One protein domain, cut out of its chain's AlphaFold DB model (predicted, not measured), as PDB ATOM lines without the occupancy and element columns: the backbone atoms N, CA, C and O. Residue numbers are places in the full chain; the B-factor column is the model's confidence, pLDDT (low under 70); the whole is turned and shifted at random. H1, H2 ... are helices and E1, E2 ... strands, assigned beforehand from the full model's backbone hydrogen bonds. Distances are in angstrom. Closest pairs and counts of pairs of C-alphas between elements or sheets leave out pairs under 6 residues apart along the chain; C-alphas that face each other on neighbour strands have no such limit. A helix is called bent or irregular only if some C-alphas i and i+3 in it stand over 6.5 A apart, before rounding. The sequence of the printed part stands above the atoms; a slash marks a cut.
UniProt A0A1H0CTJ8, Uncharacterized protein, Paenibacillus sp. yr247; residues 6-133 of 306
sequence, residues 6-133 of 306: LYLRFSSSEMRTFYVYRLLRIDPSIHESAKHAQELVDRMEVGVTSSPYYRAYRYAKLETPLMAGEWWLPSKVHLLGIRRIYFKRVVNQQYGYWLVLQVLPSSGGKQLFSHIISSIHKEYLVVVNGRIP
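Overview. This is residues 6 to 133 of the 306 residues of an uncharacterized protein of Paenibacillus sp. yr247 (UniProt A0A1H0CTJ8). A twisted sheet of four strands, its largest part the long bent hairpin E2 and E3, has H1 and H4 lying over one face along the strands, while H2 stands up from the same face over the edge strand E2. The unnamed stretch of residues 47 to 73 swings out to Pro 65 at one end of the longest axis, with the hairpin's turn at Gln 93 at the other end. The printed part has 128 residues, with four named helices and four named strands in the order E1, H1, H2, H3, E2, E3, H4, E4; the sheet runs E2, E3, E1, E4, antiparallel throughout, and the class is mixed, helices and strands. The whole is compact, with a radius of gyration of the C-alphas of 14.4 A and spans of 41 by 32 by 27 A.

Arrangement. E2, residues 82 to 91, and E3, residues 94 to 103, form a hairpin, with N 86 and O 100 3.1 A apart. E2 bends by 92 degrees at residue 88 and E3 by 85 degrees at residue 97. E1, residues 6 to 10, is the antiparallel neighbour of E3, with N 8 and O 99 2.8 A apart. E4, residues 125 to 127, is the other edge strand, with N 7 of E1 and O 126 2.7 A apart. These N and O pairs are within hydrogen-bond range. H1, residues 13 to 24, and H4, residues 107 to 119, lie on the same face, forming two layers, helices on one face of a sheet. H1 has a height over the sheet of 8.8 A, and its closest C-alphas to E3 are those of Ser 13 and Tyr 97, 5.7 A. H4 has a height of 9.7 A, and on the local plane stands at 2 degrees to E3. E3, H4 and E4 make a split strand-helix-strand unit, two strands running the same way with E1 between them, and its crossover is right-handed. H2, residues 31 to 46, is over E2, with the closest C-alphas, of Met 44 and Tyr 86, 4.4 A apart. H1 and H2 are close but not clearly touching, the closest C-alphas being those of Thr 17 and Val 41, 7.1 A. H3, residues 74 to 79, only grazes the sheet. H1 and H4 are apart. Every O i to N i+4 pair is within hydrogen-bond range in H1, H3 and H4, and 11 of 12 in H2.

Along the chain. E1 begins at C-alpha 6, (222.975, 226.695, 177.937), and E4 ends at C-alpha 127, (221.037, 230.862, 176.554). From first to last C-alpha H2 measures 23.7 A, E3 22.3 A, E2 19.7 A, H4 18.2 A and H1 16.7 A.

Size, cuts and confidence. The C-alphas of Pro 65 and Gln 93, the two farthest apart, are 43.4 A apart. The printed part has no cut, and the link from H2 to H3, 27 residues, is long. Mean pLDDT of the printed part is 76.0; 41 residues are under 70, among them residues 54 to 77.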
ATOM      1  N   LEU A   6     223.893 226.621 176.811       88.06
ATOM      2  CA  LEU A   6     222.975 226.695 177.937       88.06
ATOM      3  C   LEU A   6     223.753 227.069 179.197       88.06
ATOM      4  O   LEU A   6     224.839 226.549 179.451       88.06
ATOM      5  N   TYR A   7     223.179 227.957 179.988       88.19
ATOM      6  CA  TYR A   7     223.668 228.417 181.275       88.19
ATOM      7  C   TYR A   7     222.544 228.168 182.272       88.19
ATOM      8  O   TYR A   7     221.523 228.847 182.247       88.19
ATOM      9  N   LEU A   8     222.722 227.159 183.111       88.94
ATOM     10  CA  LEU A   8     221.756 226.753 184.113       88.94
ATOM     11  C   LEU A   8     222.173 227.312 185.474       88.94
ATOM     12  O   LEU A   8     223.272 227.001 185.935       88.94
ATOM     13  N   ARG A   9     221.341 228.143 186.103       89.25
ATOM     14  CA  ARG A   9     221.566 228.660 187.459       89.25
ATOM     15  C   ARG A   9     220.862 227.763 188.464       89.25
ATOM     16  O   ARG A   9     219.700 227.444 188.277       89.25
ATOM     17  N   PHE A  10     221.536 227.426 189.551       88.44
ATOM     18  CA  PHE A  10     220.962 226.689 190.675       88.44
ATOM     19  C   PHE A  10     221.089 227.510 191.958       88.44
ATOM     20  O   PHE A  10     221.971 228.371 192.066       88.44
ATOM     21  N   SER A  11     220.217 227.252 192.934       86.06
ATOM     22  CA  SER A  11     220.270 227.937 194.233       86.06
ATOM     23  C   SER A  11     221.348 227.380 195.164       86.06
ATOM     24  O   SER A  11     221.780 228.096 196.064       86.06
ATOM     25  N   SER A  12     221.847 226.163 194.920       91.56
ATOM     26  CA  SER A  12     222.935 225.558 195.694       91.56
ATOM     27  C   SER A  12     223.928 224.784 194.819       91.56
ATOM     28  O   SER A  12     223.643 224.441 193.663       91.56
ATOM     29  N   SER A  13     225.111 224.516 195.379       92.44
ATOM     30  CA  SER A  13     226.164 223.746 194.709       92.44
ATOM     31  C   SER A  13     225.749 222.283 194.532       92.44
ATOM     32  O   SER A  13     225.966 221.688 193.475       92.44
ATOM     33  N   GLU A  14     225.042 221.752 195.527       91.06
ATOM     34  CA  GLU A  14     224.588 220.371 195.636       91.06
ATOM     35  C   GLU A  14     223.511 220.086 194.592       91.06
ATOM     36  O   GLU A  14     223.598 219.086 193.885       91.06
ATOM     37  N   MET A  15     222.542 220.992 194.411       88.44
ATOM     38  CA  MET A  15     221.509 220.832 193.381       88.44
ATOM     39  C   MET A  15     222.083 220.867 191.968       88.44
ATOM     40  O   MET A  15     221.676 220.077 191.114       88.44
ATOM     41  N   ARG A  16     223.061 221.744 191.718       92.06
ATOM     42  CA  ARG A  16     223.771 221.779 190.436       92.06
ATOM     43  C   ARG A  16     224.503 220.461 190.177       92.06
ATOM     44  O   ARG A  16     224.416 219.926 189.074       92.06
ATOM     45  N   THR A  17     225.205 219.934 191.179       90.56
ATOM     46  CA  THR A  17     225.929 218.658 191.086       90.56
ATOM     47  C   THR A  17     224.975 217.481 190.886       90.56
ATOM     48  O   THR A  17     225.164 216.684 189.968       90.56
ATOM     49  N   PHE A  18     223.893 217.415 191.661       88.06
ATOM     50  CA  PHE A  18     222.855 216.396 191.520       88.06
ATOM     51  C   PHE A  18     222.228 216.411 190.120       88.06
ATOM     52  O   PHE A  18     222.019 215.360 189.509       88.06
ATOM     53  N   TYR A  19     221.988 217.603 189.568       88.94
ATOM     54  CA  TYR A  19     221.509 217.742 188.201       88.94
ATOM     55  C   TYR A  19     222.506 217.176 187.179       88.94
ATOM     56  O   TYR A  19     222.097 216.456 186.270       88.94
ATOM     57  N   VAL A  20     223.808 217.442 187.333       88.50
ATOM     58  CA  VAL A  20     224.846 216.859 186.462       88.50
ATOM     59  C   VAL A  20     224.837 215.334 186.534       88.50
ATOM     60  O   VAL A  20     224.904 214.686 185.490       88.50
ATOM     61  N   TYR A  21     224.698 214.754 187.727       87.12
ATOM     62  CA  TYR A  21     224.621 213.300 187.884       87.12
ATOM     63  C   TYR A  21     223.418 212.721 187.146       87.12
ATOM     64  O   TYR A  21     223.567 211.795 186.353       87.12
ATOM     65  N   ARG A  22     222.240 213.330 187.302       84.88
ATOM     66  CA  ARG A  22     221.034 212.941 186.558       84.88
ATOM     67  C   ARG A  22     221.215 213.073 185.045       84.88
ATOM     68  O   ARG A  22     220.860 212.154 184.311       84.88
ATOM     69  N   LEU A  23     221.781 214.190 184.588       85.06
ATOM     70  CA  LEU A  23     222.009 214.480 183.172       85.06
ATOM     71  C   LEU A  23     222.929 213.443 182.517       85.06
ATOM     72  O   LEU A  23     222.669 212.994 181.403       85.06
ATOM     73  N   LEU A  24     223.995 213.063 183.221       81.44
ATOM     74  CA  LEU A  24     225.000 212.111 182.750       81.44
ATOM     75  C   LEU A  24     224.686 210.658 183.136       81.44
ATOM     76  O   LEU A  24     225.460 209.766 182.796       81.44
ATOM     77  N   ARG A  25     223.546 210.414 183.799       80.62
ATOM     78  CA  ARG A  25     223.113 209.099 184.307       80.62
ATOM     79  C   ARG A  25     224.153 208.442 185.229       80.62
ATOM     80  O   ARG A  25     224.414 207.248 185.128       80.62
ATOM     81  N   ILE A  26     224.747 209.242 186.108       78.62
ATOM     82  CA  ILE A  26     225.687 208.812 187.145       78.62
ATOM     83  C   ILE A  26     224.880 208.357 188.360       78.62
ATOM     84  O   ILE A  26     224.054 209.118 188.866       78.62
ATOM     85  N   ASP A  27     225.140 207.142 188.836       77.75
ATOM     86  CA  ASP A  27     224.607 206.645 190.103       77.75
ATOM     87  C   ASP A  27     225.673 206.807 191.200       77.75
ATOM     88  O   ASP A  27     226.672 206.081 191.183       77.75
ATOM     89  N   PRO A  28     225.530 207.773 192.124       69.62
ATOM     90  CA  PRO A  28     226.516 208.016 193.171       69.62
ATOM     91  C   PRO A  28     226.449 206.994 194.318       69.62
ATOM     92  O   PRO A  28     227.320 207.018 195.180       69.62
ATOM     93  N   SER A  29     225.442 206.109 194.360       75.38
ATOM     94  CA  SER A  29     225.325 205.079 195.407       75.38
ATOM     95  C   SER A  29     226.336 203.938 195.237       75.38
ATOM     96  O   SER A  29     226.672 203.246 196.197       75.38
ATOM     97  N   ILE A  30     226.873 203.773 194.026       74.12
ATOM     98  CA  ILE A  30     227.906 202.789 193.707       74.12
ATOM     99  C   ILE A  30     229.271 203.377 194.093       74.12
ATOM    100  O   ILE A  30     229.684 204.397 193.545       74.12
ATOM    101  N   HIS A  31     229.997 202.733 195.014       65.69
ATOM    102  CA  HIS A  31     231.242 203.271 195.593       65.69
ATOM    103  C   HIS A  31     232.301 203.666 194.543       65.69
ATOM    104  O   HIS A  31     232.870 204.757 194.612       65.69
ATOM    105  N   GLU A  32     232.522 202.830 193.524       67.25
ATOM    106  CA  GLU A  32     233.439 203.146 192.417       67.25
ATOM    107  C   GLU A  32     232.969 204.354 191.595       67.25
ATOM    108  O   GLU A  32     233.780 205.178 191.172       67.25
ATOM    109  N   SER A  33     231.656 204.502 191.409       68.25
ATOM    110  CA  SER A  33     231.051 205.631 190.700       68.25
ATOM    111  C   SER A  33     231.188 206.927 191.501       68.25
ATOM    112  O   SER A  33     231.492 207.966 190.923       68.25
ATOM    113  N   ALA A  34     231.063 206.874 192.831       69.69
ATOM    114  CA  ALA A  34     231.146 208.042 193.707       69.69
ATOM    115  C   ALA A  34     232.501 208.764 193.619       69.69
ATOM    116  O   ALA A  34     232.540 209.989 193.490       69.69
ATOM    117  N   LYS A  35     233.614 208.015 193.626       73.88
ATOM    118  CA  LYS A  35     234.962 208.596 193.509       73.88
ATOM    119  C   LYS A  35     235.153 209.306 192.168       73.88
ATOM    120  O   LYS A  35     235.539 210.472 192.130       73.88
ATOM    121  N   HIS A  36     234.828 208.628 191.069       72.31
ATOM    122  CA  HIS A  36     234.939 209.213 189.733       72.31
ATOM    123  C   HIS A  36     233.984 210.399 189.553       72.31
ATOM    124  O   HIS A  36     234.304 211.356 188.848       72.31
ATOM    125  N   ALA A  37     232.797 210.345 190.165       77.81
ATOM    126  CA  ALA A  37     231.808 211.411 190.095       77.81
ATOM    127  C   ALA A  37     232.319 212.676 190.793       77.81
ATOM    128  O   ALA A  37     232.175 213.771 190.248       77.81
ATOM    129  N   GLN A  38     232.991 212.522 191.938       81.88
ATOM    130  CA  GLN A  38     233.628 213.637 192.629       81.88
ATOM    131  C   GLN A  38     234.779 214.230 191.808       81.88
ATOM    132  O   GLN A  38     234.798 215.434 191.571       81.88
ATOM    133  N   GLU A  39     235.672 213.397 191.266       81.25
ATOM    134  CA  GLU A  39     236.760 213.867 190.393       81.25
ATOM    135  C   GLU A  39     236.232 214.621 189.158       81.25
ATOM    136  O   GLU A  39     236.826 215.601 188.698       81.25
ATOM    137  N   LEU A  40     235.098 214.177 188.607       81.06
ATOM    138  CA  LEU A  40     234.419 214.849 187.506       81.06
ATOM    139  C   LEU A  40     233.946 216.251 187.921       81.06
ATOM    140  O   LEU A  40     234.195 217.214 187.194       81.06
ATOM    141  N   VAL A  41     233.272 216.360 189.068       85.94
ATOM    142  CA  VAL A  41     232.784 217.624 189.646       85.94
ATOM    143  C   VAL A  41     233.945 218.580 189.906       85.94
ATOM    144  O   VAL A  41     233.884 219.734 189.478       85.94
ATOM    145  N   ASP A  42     235.033 218.088 190.494       85.75
ATOM    146  CA  ASP A  42     236.225 218.885 190.785       85.75
ATOM    147  C   ASP A  42     236.825 219.463 189.495       85.75
ATOM    148  O   ASP A  42     237.092 220.661 189.398       85.75
ATOM    149  N   ARG A  43     236.942 218.651 188.433       84.56
ATOM    150  CA  ARG A  43     237.400 219.128 187.113       84.56
ATOM    151  C   ARG A  43     236.476 220.186 186.511       84.56
ATOM    152  O   ARG A  43     236.958 221.096 185.834       84.56
ATOM    153  N   MET A  44     235.164 220.084 186.737       88.19
ATOM    154  CA  MET A  44     234.204 221.087 186.269       88.19
ATOM    155  C   MET A  44     234.335 222.427 187.005       88.19
ATOM    156  O   MET A  44     234.037 223.452 186.388       88.19
ATOM    157  N   GLU A  45     234.788 222.438 188.264       88.06
ATOM    158  CA  GLU A  45     235.034 223.663 189.045       88.06
ATOM    159  C   GLU A  45     236.293 224.419 188.594       88.06
ATOM    160  O   GLU A  45     236.316 225.649 188.635       88.06
ATOM    161  N   VAL A  46     237.327 223.713 188.115       84.12
ATOM    162  CA  VAL A  46     238.619 224.328 187.742       84.12
ATOM    163  C   VAL A  46     238.492 225.289 186.550       84.12
ATOM    164  O   VAL A  46     239.195 226.298 186.490       84.12
ATOM    165  N   GLY A  47     237.605 225.010 185.589       76.00
ATOM    166  CA  GLY A  47     237.304 225.952 184.506       76.00
ATOM    167  C   GLY A  47     237.003 225.330 183.141       76.00
ATOM    168  O   GLY A  47     236.933 224.119 182.957       76.00
ATOM    169  N   VAL A  48     236.818 226.197 182.137       73.62
ATOM    170  CA  VAL A  48     236.271 225.833 180.810       73.62
ATOM    171  C   VAL A  48     237.155 224.850 180.038       73.62
ATOM    172  O   VAL A  48     236.648 223.924 179.404       73.62
ATOM    173  N   THR A  49     238.471 225.064 180.053       71.06
ATOM    174  CA  THR A  49     239.471 224.213 179.384       71.06
ATOM    175  C   THR A  49     239.671 222.878 180.092       71.06
ATOM    176  O   THR A  49     240.096 221.919 179.451       71.06
ATOM    177  N   SER A  50     239.308 222.818 181.374       68.94
ATOM    178  CA  SER A  50     239.315 221.620 182.215       68.94
ATOM    179  C   SER A  50     238.014 220.826 182.125       68.94
ATOM    180  O   SER A  50     237.906 219.778 182.757       68.94
ATOM    181  N   SER A  51     237.040 221.284 181.318       74.25
ATOM    182  CA  SER A  51     235.819 220.522 181.060       74.25
ATOM    183  C   SER A  51     236.202 219.093 180.647       74.25
ATOM    184  O   SER A  51     236.919 218.934 179.652       74.25
ATOM    185  N   PRO A  52     235.718 218.058 181.363       70.50
ATOM    186  CA  PRO A  52     236.115 216.665 181.134       70.50
ATOM    187  C   PRO A  52     235.930 216.208 179.682       70.50
ATOM    188  O   PRO A  52     236.654 215.349 179.187       70.50
ATOM    189  N   TYR A  53     235.003 216.851 178.966       76.12
ATOM    190  CA  TYR A  53     234.641 216.520 177.591       76.12
ATOM    191  C   TYR A  53     235.172 217.521 176.552       76.12
ATOM    192  O   TYR A  53     234.938 217.349 175.358       76.12
ATOM    193  N   TYR A  54     235.962 218.525 176.963       69.50
ATOM    194  CA  TYR A  54     236.518 219.558 176.076       69.50
ATOM    195  C   TYR A  54     237.273 218.973 174.871       69.50
ATOM    196  O   TYR A  54     237.174 219.504 173.762       69.50
ATOM    197  N   ARG A  55     238.036 217.891 175.087       65.69
ATOM    198  CA  ARG A  55     238.880 217.221 174.075       65.69
ATOM    199  C   ARG A  55     238.270 215.930 173.510       65.69
ATOM    200  O   ARG A  55     238.906 215.289 172.675       65.69
ATOM    201  N   ALA A  56     237.044 215.575 173.903       62.47
ATOM    202  CA  ALA A  56     236.386 214.321 173.518       62.47
ATOM    203  C   ALA A  56     236.227 214.145 171.994       62.47
ATOM    204  O   ALA A  56     236.182 213.023 171.501       62.47
ATOM    205  N   TYR A  57     236.232 215.248 171.236       54.47
ATOM    206  CA  TYR A  57     236.140 215.250 169.771       54.47
ATOM    207  C   TYR A  57     237.206 214.387 169.071       54.47
ATOM    208  O   TYR A  57     236.915 213.805 168.032       54.47
ATOM    209  N   ARG A  58     238.426 214.268 169.622       51.94
ATOM    210  CA  ARG A  58     239.494 213.457 168.996       51.94
ATOM    211  C   ARG A  58     239.293 211.947 169.149       51.94
ATOM    212  O   ARG A  58     239.805 211.202 168.325       51.94
ATOM    213  N   TYR A  59     238.560 211.511 170.174       50.59
ATOM    214  CA  TYR A  59     238.393 210.094 170.523       50.59
ATOM    215  C   TYR A  59     237.116 209.471 169.939       50.59
ATOM    216  O   TYR A  59     237.003 208.254 169.877       50.59
ATOM    217  N   ALA A  60     236.174 210.286 169.454       52.12
ATOM    218  CA  ALA A  60     234.900 209.837 168.883       52.12
ATOM    219  C   ALA A  60     235.014 209.160 167.495       52.12
ATOM    220  O   ALA A  60     233.997 208.826 166.900       52.12
ATOM    221  N   LYS A  61     236.236 208.954 166.978       51.34
ATOM    222  CA  LYS A  61     236.503 208.132 165.782       51.34
ATOM    223  C   LYS A  61     236.623 206.629 166.083       51.34
ATOM    224  O   LYS A  61     236.928 205.868 165.174       51.34
ATOM    225  N   LEU A  62     236.444 206.205 167.334       50.25
ATOM    226  CA  LEU A  62     236.566 204.802 167.722       50.25
ATOM    227  C   LEU A  62     235.181 204.147 167.773       50.25
ATOM    228  O   LEU A  62     234.333 204.518 168.586       50.25
ATOM    229  N   GLU A  63     234.976 203.186 166.875       45.25
ATOM    230  CA  GLU A  63     233.852 202.251 166.858       45.25
ATOM    231  C   GLU A  63     234.020 201.245 168.008       45.25
ATOM    232  O   GLU A  63     234.598 200.176 167.835       45.25
ATOM    233  N   THR A  64     233.558 201.587 169.212       44.34
ATOM    234  CA  THR A  64     233.444 200.618 170.314       44.34
ATOM    235  C   THR A  64     231.990 200.471 170.777       44.34
ATOM    236  O   THR A  64     231.309 201.487 170.958       44.34
ATOM    237  N   PRO A  65     231.481 199.234 170.973       43.19
ATOM    238  CA  PRO A  65     230.119 199.003 171.460       43.19
ATOM    239  C   PRO A  65     229.921 199.529 172.891       43.19
ATOM    240  O   PRO A  65     230.843 199.502 173.702       43.19
ATOM    241  N   LEU A  66     228.708 199.993 173.215       43.66
ATOM    242  CA  LEU A  66     228.369 200.565 174.526       43.66
ATOM    243  C   LEU A  66     228.184 199.484 175.615       43.66
ATOM    244  O   LEU A  66     227.272 198.672 175.493       43.66
ATOM    245  N   MET A  67     228.906 199.569 176.743       44.88
ATOM    246  CA  MET A  67     228.637 198.767 177.962       44.88
ATOM    247  C   MET A  67     228.002 199.616 179.073       44.88
ATOM    248  O   MET A  67     228.463 200.719 179.337       44.88
ATOM    249  N   ALA A  68     226.938 199.178 179.751       41.88
ATOM    250  CA  ALA A  68     226.310 199.970 180.823       41.88
ATOM    251  C   ALA A  68     227.320 200.352 181.936       41.88
ATOM    252  O   ALA A  68     228.112 199.519 182.356       41.88
ATOM    253  N   GLY A  69     227.307 201.614 182.391       54.34
ATOM    254  CA  GLY A  69     228.189 202.118 183.461       54.34
ATOM    255  C   GLY A  69     229.230 203.157 183.031       54.34
ATOM    256  O   GLY A  69     229.640 203.964 183.845       54.34
ATOM    257  N   GLU A  70     229.593 203.237 181.751       62.06
ATOM    258  CA  GLU A  70     230.751 204.031 181.297       62.06
ATOM    259  C   GLU A  70     230.462 205.523 180.986       62.06
ATOM    260  O   GLU A  70     230.752 206.027 179.898       62.06
ATOM    261  N   TRP A  71     229.837 206.261 181.903       60.72
ATOM    262  CA  TRP A  71     229.473 207.680 181.703       60.72
ATOM    263  C   TRP A  71     230.683 208.630 181.591       60.72
ATOM    264  O   TRP A  71     230.545 209.750 181.103       60.72
ATOM    265  N   TRP A  72     231.876 208.180 181.993       62.31
ATOM    266  CA  TRP A  72     233.146 208.892 181.815       62.31
ATOM    267  C   TRP A  72     233.755 208.705 180.418       62.31
ATOM    268  O   TRP A  72     234.723 209.395 180.087       62.31
ATOM    269  N   LEU A  73     233.228 207.791 179.587       64.94
ATOM    270  CA  LEU A  73     233.763 207.577 178.246       64.94
ATOM    271  C   LEU A  73     233.452 208.774 177.338       64.94
ATOM    272  O   LEU A  73     232.279 209.090 177.099       64.94
ATOM    273  N   PRO A  74     234.485 209.398 176.741       63.03
ATOM    274  CA  PRO A  74     234.305 210.523 175.831       63.03
ATOM    275  C   PRO A  74     233.344 210.237 174.666       63.03
ATOM    276  O   PRO A  74     232.614 211.136 174.251       63.03
ATOM    277  N   SER A  75     233.308 208.999 174.161       62.34
ATOM    278  CA  SER A  75     232.430 208.564 173.066       62.34
ATOM    279  C   SER A  75     230.946 208.600 173.448       62.34
ATOM    280  O   SER A  75     230.139 209.143 172.696       62.34
ATOM    281  N   LYS A  76     230.567 208.122 174.639       69.19
ATOM    282  CA  LYS A  76     229.169 208.151 175.099       69.19
ATOM    283  C   LYS A  76     228.654 209.556 175.331       69.19
ATOM    284  O   LYS A  76     227.539 209.881 174.938       69.19
ATOM    285  N   VAL A  77     229.472 210.411 175.930       69.94
ATOM    286  CA  VAL A  77     229.088 211.803 176.181       69.94
ATOM    287  C   VAL A  77     229.003 212.601 174.878       69.94
ATOM    288  O   VAL A  77     228.131 213.461 174.724       69.94
ATOM    289  N   HIS A  78     229.834 212.251 173.894       70.19
ATOM    290  CA  HIS A  78     229.702 212.752 172.530       70.19
ATOM    291  C   HIS A  78     228.389 212.294 171.867       70.19
ATOM    292  O   HIS A  78     227.712 213.118 171.252       70.19
ATOM    293  N   LEU A  79     227.983 211.027 172.041       68.94
ATOM    294  CA  LEU A  79     226.692 210.502 171.562       68.94
ATOM    295  C   LEU A  79     225.489 211.166 172.251       68.94
ATOM    296  O   LEU A  79     224.497 211.462 171.588       68.94
ATOM    297  N   LEU A  80     225.601 211.496 173.545       73.62
ATOM    298  CA  LEU A  80     224.626 212.334 174.261       73.62
ATOM    299  C   LEU A  80     224.558 213.766 173.704       73.62
ATOM    300  O   LEU A  80     223.652 214.520 174.045       73.62
ATOM    301  N   GLY A  81     225.498 214.162 172.843       84.06
ATOM    302  CA  GLY A  81     225.507 215.465 172.197       84.06
ATOM    303  C   GLY A  81     226.151 216.570 173.030       84.06
ATOM    304  O   GLY A  81     225.990 217.740 172.695       84.06
ATOM    305  N   ILE A  82     226.892 216.253 174.096       86.06
ATOM    306  CA  ILE A  82     227.564 217.258 174.928       86.06
ATOM    307  C   ILE A  82     228.955 217.539 174.357       86.06
ATOM    308  O   ILE A  82     229.806 216.661 174.257       86.06
ATOM    309  N   ARG A  83     229.209 218.803 174.011       83.88
ATOM    310  CA  ARG A  83     230.532 219.292 173.602       83.88
ATOM    311  C   ARG A  83     231.371 219.719 174.800       83.88
ATOM    312  O   ARG A  83     232.567 219.454 174.834       83.88
ATOM    313  N   ARG A  84     230.774 220.464 175.734       86.75
ATOM    314  CA  ARG A  84     231.418 220.916 176.976       86.75
ATOM    315  C   ARG A  84     230.396 220.978 178.094       86.75
ATOM    316  O   ARG A  84     229.254 221.365 177.862       86.75
ATOM    317  N   ILE A  85     230.858 220.668 179.292       88.75
ATOM    318  CA  ILE A  85     230.125 220.834 180.544       88.75
ATOM    319  C   ILE A  85     231.103 221.321 181.612       88.75
ATOM    320  O   ILE A  85     232.189 220.753 181.755       88.75
ATOM    321  N   TYR A  86     230.792 222.426 182.276       91.44
ATOM    322  CA  TYR A  86     231.657 223.003 183.306       91.44
ATOM    323  C   TYR A  86     230.876 223.967 184.191       91.44
ATOM    324  O   TYR A  86     229.770 224.391 183.847       91.44
ATOM    325  N   PHE A  87     231.471 224.352 185.313       93.38
ATOM    326  CA  PHE A  87     230.855 225.248 186.273       93.38
ATOM    327  C   PHE A  87     231.384 226.676 186.177       93.38
ATOM    328  O   PHE A  87     232.486 226.945 185.698       93.38
ATOM    329  N   LYS A  88     230.549 227.623 186.608       91.38
ATOM    330  CA  LYS A  88     230.922 229.024 186.810       91.38
ATOM    331  C   LYS A  88     230.284 229.563 188.085       91.38
ATOM    332  O   LYS A  88     229.199 229.139 188.476       91.38
ATOM    333  N   ARG A  89     230.948 230.544 188.701       90.12
ATOM    334  CA  ARG A  89     230.398 231.329 189.820       90.12
ATOM    335  C   ARG A  89     229.691 232.604 189.365       90.12
ATOM    336  O   ARG A  89     228.808 233.090 190.061       90.12
ATOM    337  N   VAL A  90     230.051 233.117 188.187       87.19
ATOM    338  CA  VAL A  90     229.475 234.337 187.607       87.19
ATOM    339  C   VAL A  90     229.191 234.133 186.123       87.19
ATOM    340  O   VAL A  90     230.062 233.698 185.361       87.19
ATOM    341  N   VAL A  91     227.976 234.475 185.705       84.12
ATOM    342  CA  VAL A  91     227.548 234.549 184.302       84.12
ATOM    343  C   VAL A  91     226.761 235.844 184.137       84.12
ATOM    344  O   VAL A  91     225.868 236.107 184.932       84.12
ATOM    345  N   ASN A  92     227.096 236.668 183.138       78.00
ATOM    346  CA  ASN A  92     226.423 237.949 182.863       78.00
ATOM    347  C   ASN A  92     226.225 238.821 184.121       78.00
ATOM    348  O   ASN A  92     225.118 239.269 184.396       78.00
ATOM    349  N   GLN A  93     227.293 239.007 184.909       81.25
ATOM    350  CA  GLN A  93     227.295 239.777 186.167       81.25
ATOM    351  C   GLN A  93     226.392 239.218 187.287       81.25
ATOM    352  O   GLN A  93     226.254 239.839 188.336       81.25
ATOM    353  N   GLN A  94     225.824 238.022 187.122       80.00
ATOM    354  CA  GLN A  94     225.023 237.361 188.149       80.00
ATOM    355  C   GLN A  94     225.831 236.282 188.872       80.00
ATOM    356  O   GLN A  94     226.258 235.292 188.266       80.00
ATOM    357  N   TYR A  95     225.994 236.449 190.183       87.88
ATOM    358  CA  TYR A  95     226.602 235.449 191.058       87.88
ATOM    359  C   TYR A  95     225.647 234.275 191.312       87.88
ATOM    360  O   TYR A  95     224.442 234.452 191.512       87.88
ATOM    361  N   GLY A  96     226.179 233.056 191.312       89.19
ATOM    362  CA  GLY A  96     225.409 231.856 191.626       89.19
ATOM    363  C   GLY A  96     226.133 230.562 191.280       89.19
ATOM    364  O   GLY A  96     227.297 230.559 190.879       89.19
ATOM    365  N   TYR A  97     225.418 229.449 191.415       92.38
ATOM    366  CA  TYR A  97     225.910 228.129 191.041       92.38
ATOM    367  C   TYR A  97     225.521 227.846 189.596       92.38
ATOM    368  O   TYR A  97     224.431 227.349 189.320       92.38
ATOM    369  N   TRP A  98     226.403 228.198 188.662       92.31
ATOM    370  CA  TRP A  98     226.130 228.038 187.238       92.31
ATOM    371  C   TRP A  98     226.713 226.742 186.691       92.31
ATOM    372  O   TRP A  98     227.862 226.398 186.981       92.31
ATOM    373  N   LEU A  99     225.928 226.068 185.856       92.56
ATOM    374  CA  LEU A  99     226.325 224.979 184.975       92.56
ATOM    375  C   LEU A  99     226.256 225.473 183.535       92.56
ATOM    376  O   LEU A  99     225.216 225.933 183.074       92.56
ATOM    377  N   VAL A 100     227.365 225.374 182.815       91.00
ATOM    378  CA  VAL A 100     227.443 225.754 181.410       91.00
ATOM    379  C   VAL A 100     227.546 224.504 180.556       91.00
ATOM    380  O   VAL A 100     228.472 223.711 180.710       91.00
ATOM    381  N   LEU A 101     226.605 224.361 179.631       90.00
ATOM    382  CA  LEU A 101     226.502 223.253 178.697       90.00
ATOM    383  C   LEU A 101     226.639 223.779 177.272       90.00
ATOM    384  O   LEU A 101     225.870 224.622 176.815       90.00
ATOM    385  N   GLN A 102     227.628 223.270 176.549       88.50
ATOM    386  CA  GLN A 102     227.750 223.483 175.111       88.50
ATOM    387  C   GLN A 102     227.335 222.200 174.419       88.50
ATOM    388  O   GLN A 102     227.941 221.155 174.650       88.50
ATOM    389  N   VAL A 103     226.317 222.285 173.574       87.31
ATOM    390  CA  VAL A 103     225.723 221.129 172.904       87.31
ATOM    391  C   VAL A 103     226.224 221.053 171.460       87.31
ATOM    392  O   VAL A 103     226.435 222.073 170.796       87.31
ATOM    393  N   LEU A 104     226.482 219.842 170.980       84.25
ATOM    394  CA  LEU A 104     226.894 219.569 169.610       84.25
ATOM    395  C   LEU A 104     225.723 219.811 168.650       84.25
ATOM    396  O   LEU A 104     224.587 219.478 168.976       84.25
ATOM    397  N   PRO A 105     225.969 220.309 167.428       82.50
ATOM    398  CA  PRO A 105     224.939 220.429 166.397       82.50
ATOM    399  C   PRO A 105     224.595 219.065 165.750       82.50
ATOM    400  O   PRO A 105     224.375 218.995 164.544       82.50
ATOM    401  N   SER A 106     224.582 217.982 166.530       83.00
ATOM    402  CA  SER A 106     224.208 216.622 166.119       83.00
ATOM    403  C   SER A 106     222.734 216.332 166.436       83.00
ATOM    404  O   SER A 106     222.087 217.100 167.150       83.00
ATOM    405  N   SER A 107     222.186 215.225 165.924       80.94
ATOM    406  CA  SER A 107     220.833 214.755 166.273       80.94
ATOM    407  C   SER A 107     220.675 214.549 167.784       80.94
ATOM    408  O   SER A 107     219.762 215.120 168.378       80.94
ATOM    409  N   GLY A 108     221.615 213.835 168.414       82.19
ATOM    410  CA  GLY A 108     221.651 213.635 169.867       82.19
ATOM    411  C   GLY A 108     221.765 214.949 170.642       82.19
ATOM    412  O   GLY A 108     221.049 215.155 171.616       82.19
ATOM    413  N   GLY A 109     222.568 215.900 170.155       84.75
ATOM    414  CA  GLY A 109     222.655 217.231 170.753       84.75
ATOM    415  C   GLY A 109     221.343 218.009 170.675       84.75
ATOM    416  O   GLY A 109     220.893 218.554 171.677       84.75
ATOM    417  N   LYS A 110     220.664 218.012 169.524       83.69
ATOM    418  CA  LYS A 110     219.337 218.638 169.397       83.69
ATOM    419  C   LYS A 110     218.321 218.008 170.354       83.69
ATOM    420  O   LYS A 110     217.604 218.742 171.023       83.69
ATOM    421  N   GLN A 111     218.300 216.679 170.463       84.06
ATOM    422  CA  GLN A 111     217.419 215.966 171.395       84.06
ATOM    423  C   GLN A 111     217.724 216.319 172.854       84.06
ATOM    424  O   GLN A 111     216.806 216.646 173.604       84.06
ATOM    425  N   LEU A 112     219.002 216.315 173.246       85.75
ATOM    426  CA  LEU A 112     219.427 216.703 174.588       85.75
ATOM    427  C   LEU A 112     219.035 218.147 174.901       85.75
ATOM    428  O   LEU A 112     218.496 218.424 175.969       85.75
ATOM    429  N   PHE A 113     219.284 219.061 173.964       85.00
ATOM    430  CA  PHE A 113     218.918 220.463 174.094       85.00
ATOM    431  C   PHE A 113     217.410 220.598 174.325       85.00
ATOM    432  O   PHE A 113     217.007 221.127 175.353       85.00
ATOM    433  N   SER A 114     216.574 220.032 173.451       80.00
ATOM    434  CA  SER A 114     215.116 220.040 173.621       80.00
ATOM    435  C   SER A 114     214.676 219.416 174.947       80.00
ATOM    436  O   SER A 114     213.798 219.963 175.612       80.00
ATOM    437  N   HIS A 115     215.308 218.320 175.377       83.56
ATOM    438  CA  HIS A 115     215.005 217.678 176.652       83.56
ATOM    439  C   HIS A 115     215.289 218.603 177.840       83.56
ATOM    440  O   HIS A 115     214.379 218.842 178.633       83.56
ATOM    441  N   ILE A 116     216.496 219.174 177.940       84.62
ATOM    442  CA  ILE A 116     216.886 220.092 179.027       84.62
ATOM    443  C   ILE A 116     215.925 221.276 179.077       84.62
ATOM    444  O   ILE A 116     215.364 221.592 180.122       84.62
ATOM    445  N   ILE A 117     215.702 221.885 177.917       77.56
ATOM    446  CA  ILE A 117     214.826 223.035 177.754       77.56
ATOM    447  C   ILE A 117     213.389 222.699 178.207       77.56
ATOM    448  O   ILE A 117     212.768 223.490 178.905       77.56
ATOM    449  N   SER A 118     212.867 221.514 177.870       72.25
ATOM    450  CA  SER A 118     211.500 221.091 178.226       72.25
ATOM    451  C   SER A 118     211.306 220.588 179.662       72.25
ATOM    452  O   SER A 118     210.164 220.491 180.111       72.25
ATOM    453  N   SER A 119     212.386 220.209 180.353       75.56
ATOM    454  CA  SER A 119     212.343 219.539 181.665       75.56
ATOM    455  C   SER A 119     212.784 220.428 182.827       75.56
ATOM    456  O   SER A 119     212.533 220.086 183.980       75.56
ATOM    457  N   ILE A 120     213.426 221.561 182.539       73.62
ATOM    458  CA  ILE A 120     213.858 222.535 183.542       73.62
ATOM    459  C   ILE A 120     212.935 223.753 183.527       73.62
ATOM    460  O   ILE A 120     212.494 224.214 182.476       73.62
ATOM    461  N   HIS A 121     212.680 224.314 184.709       68.81
ATOM    462  CA  HIS A 121     211.936 225.560 184.838       68.81
ATOM    463  C   HIS A 121     212.694 226.750 184.217       68.81
ATOM    464  O   HIS A 121     213.897 226.919 184.423       68.81
ATOM    465  N   LYS A 122     211.979 227.601 183.467       66.56
ATOM    466  CA  LYS A 122     212.559 228.690 182.657       66.56
ATOM    467  C   LYS A 122     213.446 229.661 183.442       66.56
ATOM    468  O   LYS A 122     214.381 230.214 182.876       66.56
ATOM    469  N   GLU A 123     213.188 229.839 184.736       69.19
ATOM    470  CA  GLU A 123     213.975 230.727 185.604       69.19
ATOM    471  C   GLU A 123     215.429 230.268 185.785       69.19
ATOM    472  O   GLU A 123     216.320 231.090 185.994       69.19
ATOM    473  N   TYR A 124     215.679 228.961 185.672       73.56
ATOM    474  CA  TYR A 124     217.013 228.395 185.821       73.56
ATOM    475  C   TYR A 124     217.819 228.476 184.531       73.56
ATOM    476  O   TYR A 124     219.012 228.216 184.566       73.56
ATOM    477  N   LEU A 125     217.218 228.818 183.391       69.75
ATOM    478  CA  LEU A 125     217.799 228.583 182.075       69.75
ATOM    479  C   LEU A 125     218.079 229.888 181.318       69.75
ATOM    480  O   LEU A 125     217.182 230.636 180.939       69.75
ATOM    481  N   VAL A 126     219.357 230.120 181.021       73.50
ATOM    482  CA  VAL A 126     219.864 231.223 180.200       73.50
ATOM    483  C   VAL A 126     220.577 230.651 178.976       73.50
ATOM    484  O   VAL A 126     221.307 229.671 179.063       73.50
ATOM    485  N   VAL A 127     220.390 231.262 177.811       69.12
ATOM    486  CA  VAL A 127     221.037 230.862 176.554       69.12
ATOM    487  C   VAL A 127     221.934 232.014 176.078       69.12
ATOM    488  O   VAL A 127     221.718 233.156 176.484       69.12
ATOM    489  N   VAL A 128     222.996 231.726 175.307       58.84
ATOM    490  CA  VAL A 128     223.995 232.725 174.839       58.84
ATOM    491  C   VAL A 128     223.339 234.061 174.452       58.84
ATOM    492  O   VAL A 128     222.435 234.076 173.625       58.84
ATOM    493  N   ASN A 129     223.852 235.157 175.034       57.06
ATOM    494  CA  ASN A 129     223.368 236.550 174.964       57.06
ATOM    495  C   ASN A 129     222.139 236.918 175.823       57.06
ATOM    496  O   ASN A 129     221.510 237.943 175.585       57.06
ATOM    497  N   GLY A 130     221.846 236.169 176.889       64.06
ATOM    498  CA  GLY A 130     221.163 236.720 178.069       64.06
ATOM    499  C   GLY A 130     219.888 235.999 178.494       64.06
ATOM    500  O   GLY A 130     219.724 235.750 179.686       64.06
ATOM    501  N   ARG A 131     219.010 235.624 177.558       63.00
ATOM    502  CA  ARG A 131     217.762 234.875 177.811       63.00
ATOM    503  C   ARG A 131     217.525 233.856 176.694       63.00
ATOM    504  O   ARG A 131     218.127 233.953 175.626       63.00
ATOM    505  N   ILE A 132     216.684 232.857 176.955       66.50
ATOM    506  CA  ILE A 132     216.261 231.880 175.942       66.50
ATOM    507  C   ILE A 132     215.637 232.654 174.765       66.50
ATOM    508  O   ILE A 132     214.781 233.502 175.021       66.50
ATOM    509  N   PRO A 133     216.048 232.415 173.502       74.62
ATOM    510  CA  PRO A 133     215.453 233.092 172.354       74.62
ATOM    511  C   PRO A 133     213.933 232.933 172.358       74.62
ATOM    512  O   PRO A 133     213.447 231.818 172.552       74.62
TER     513      PRO A 133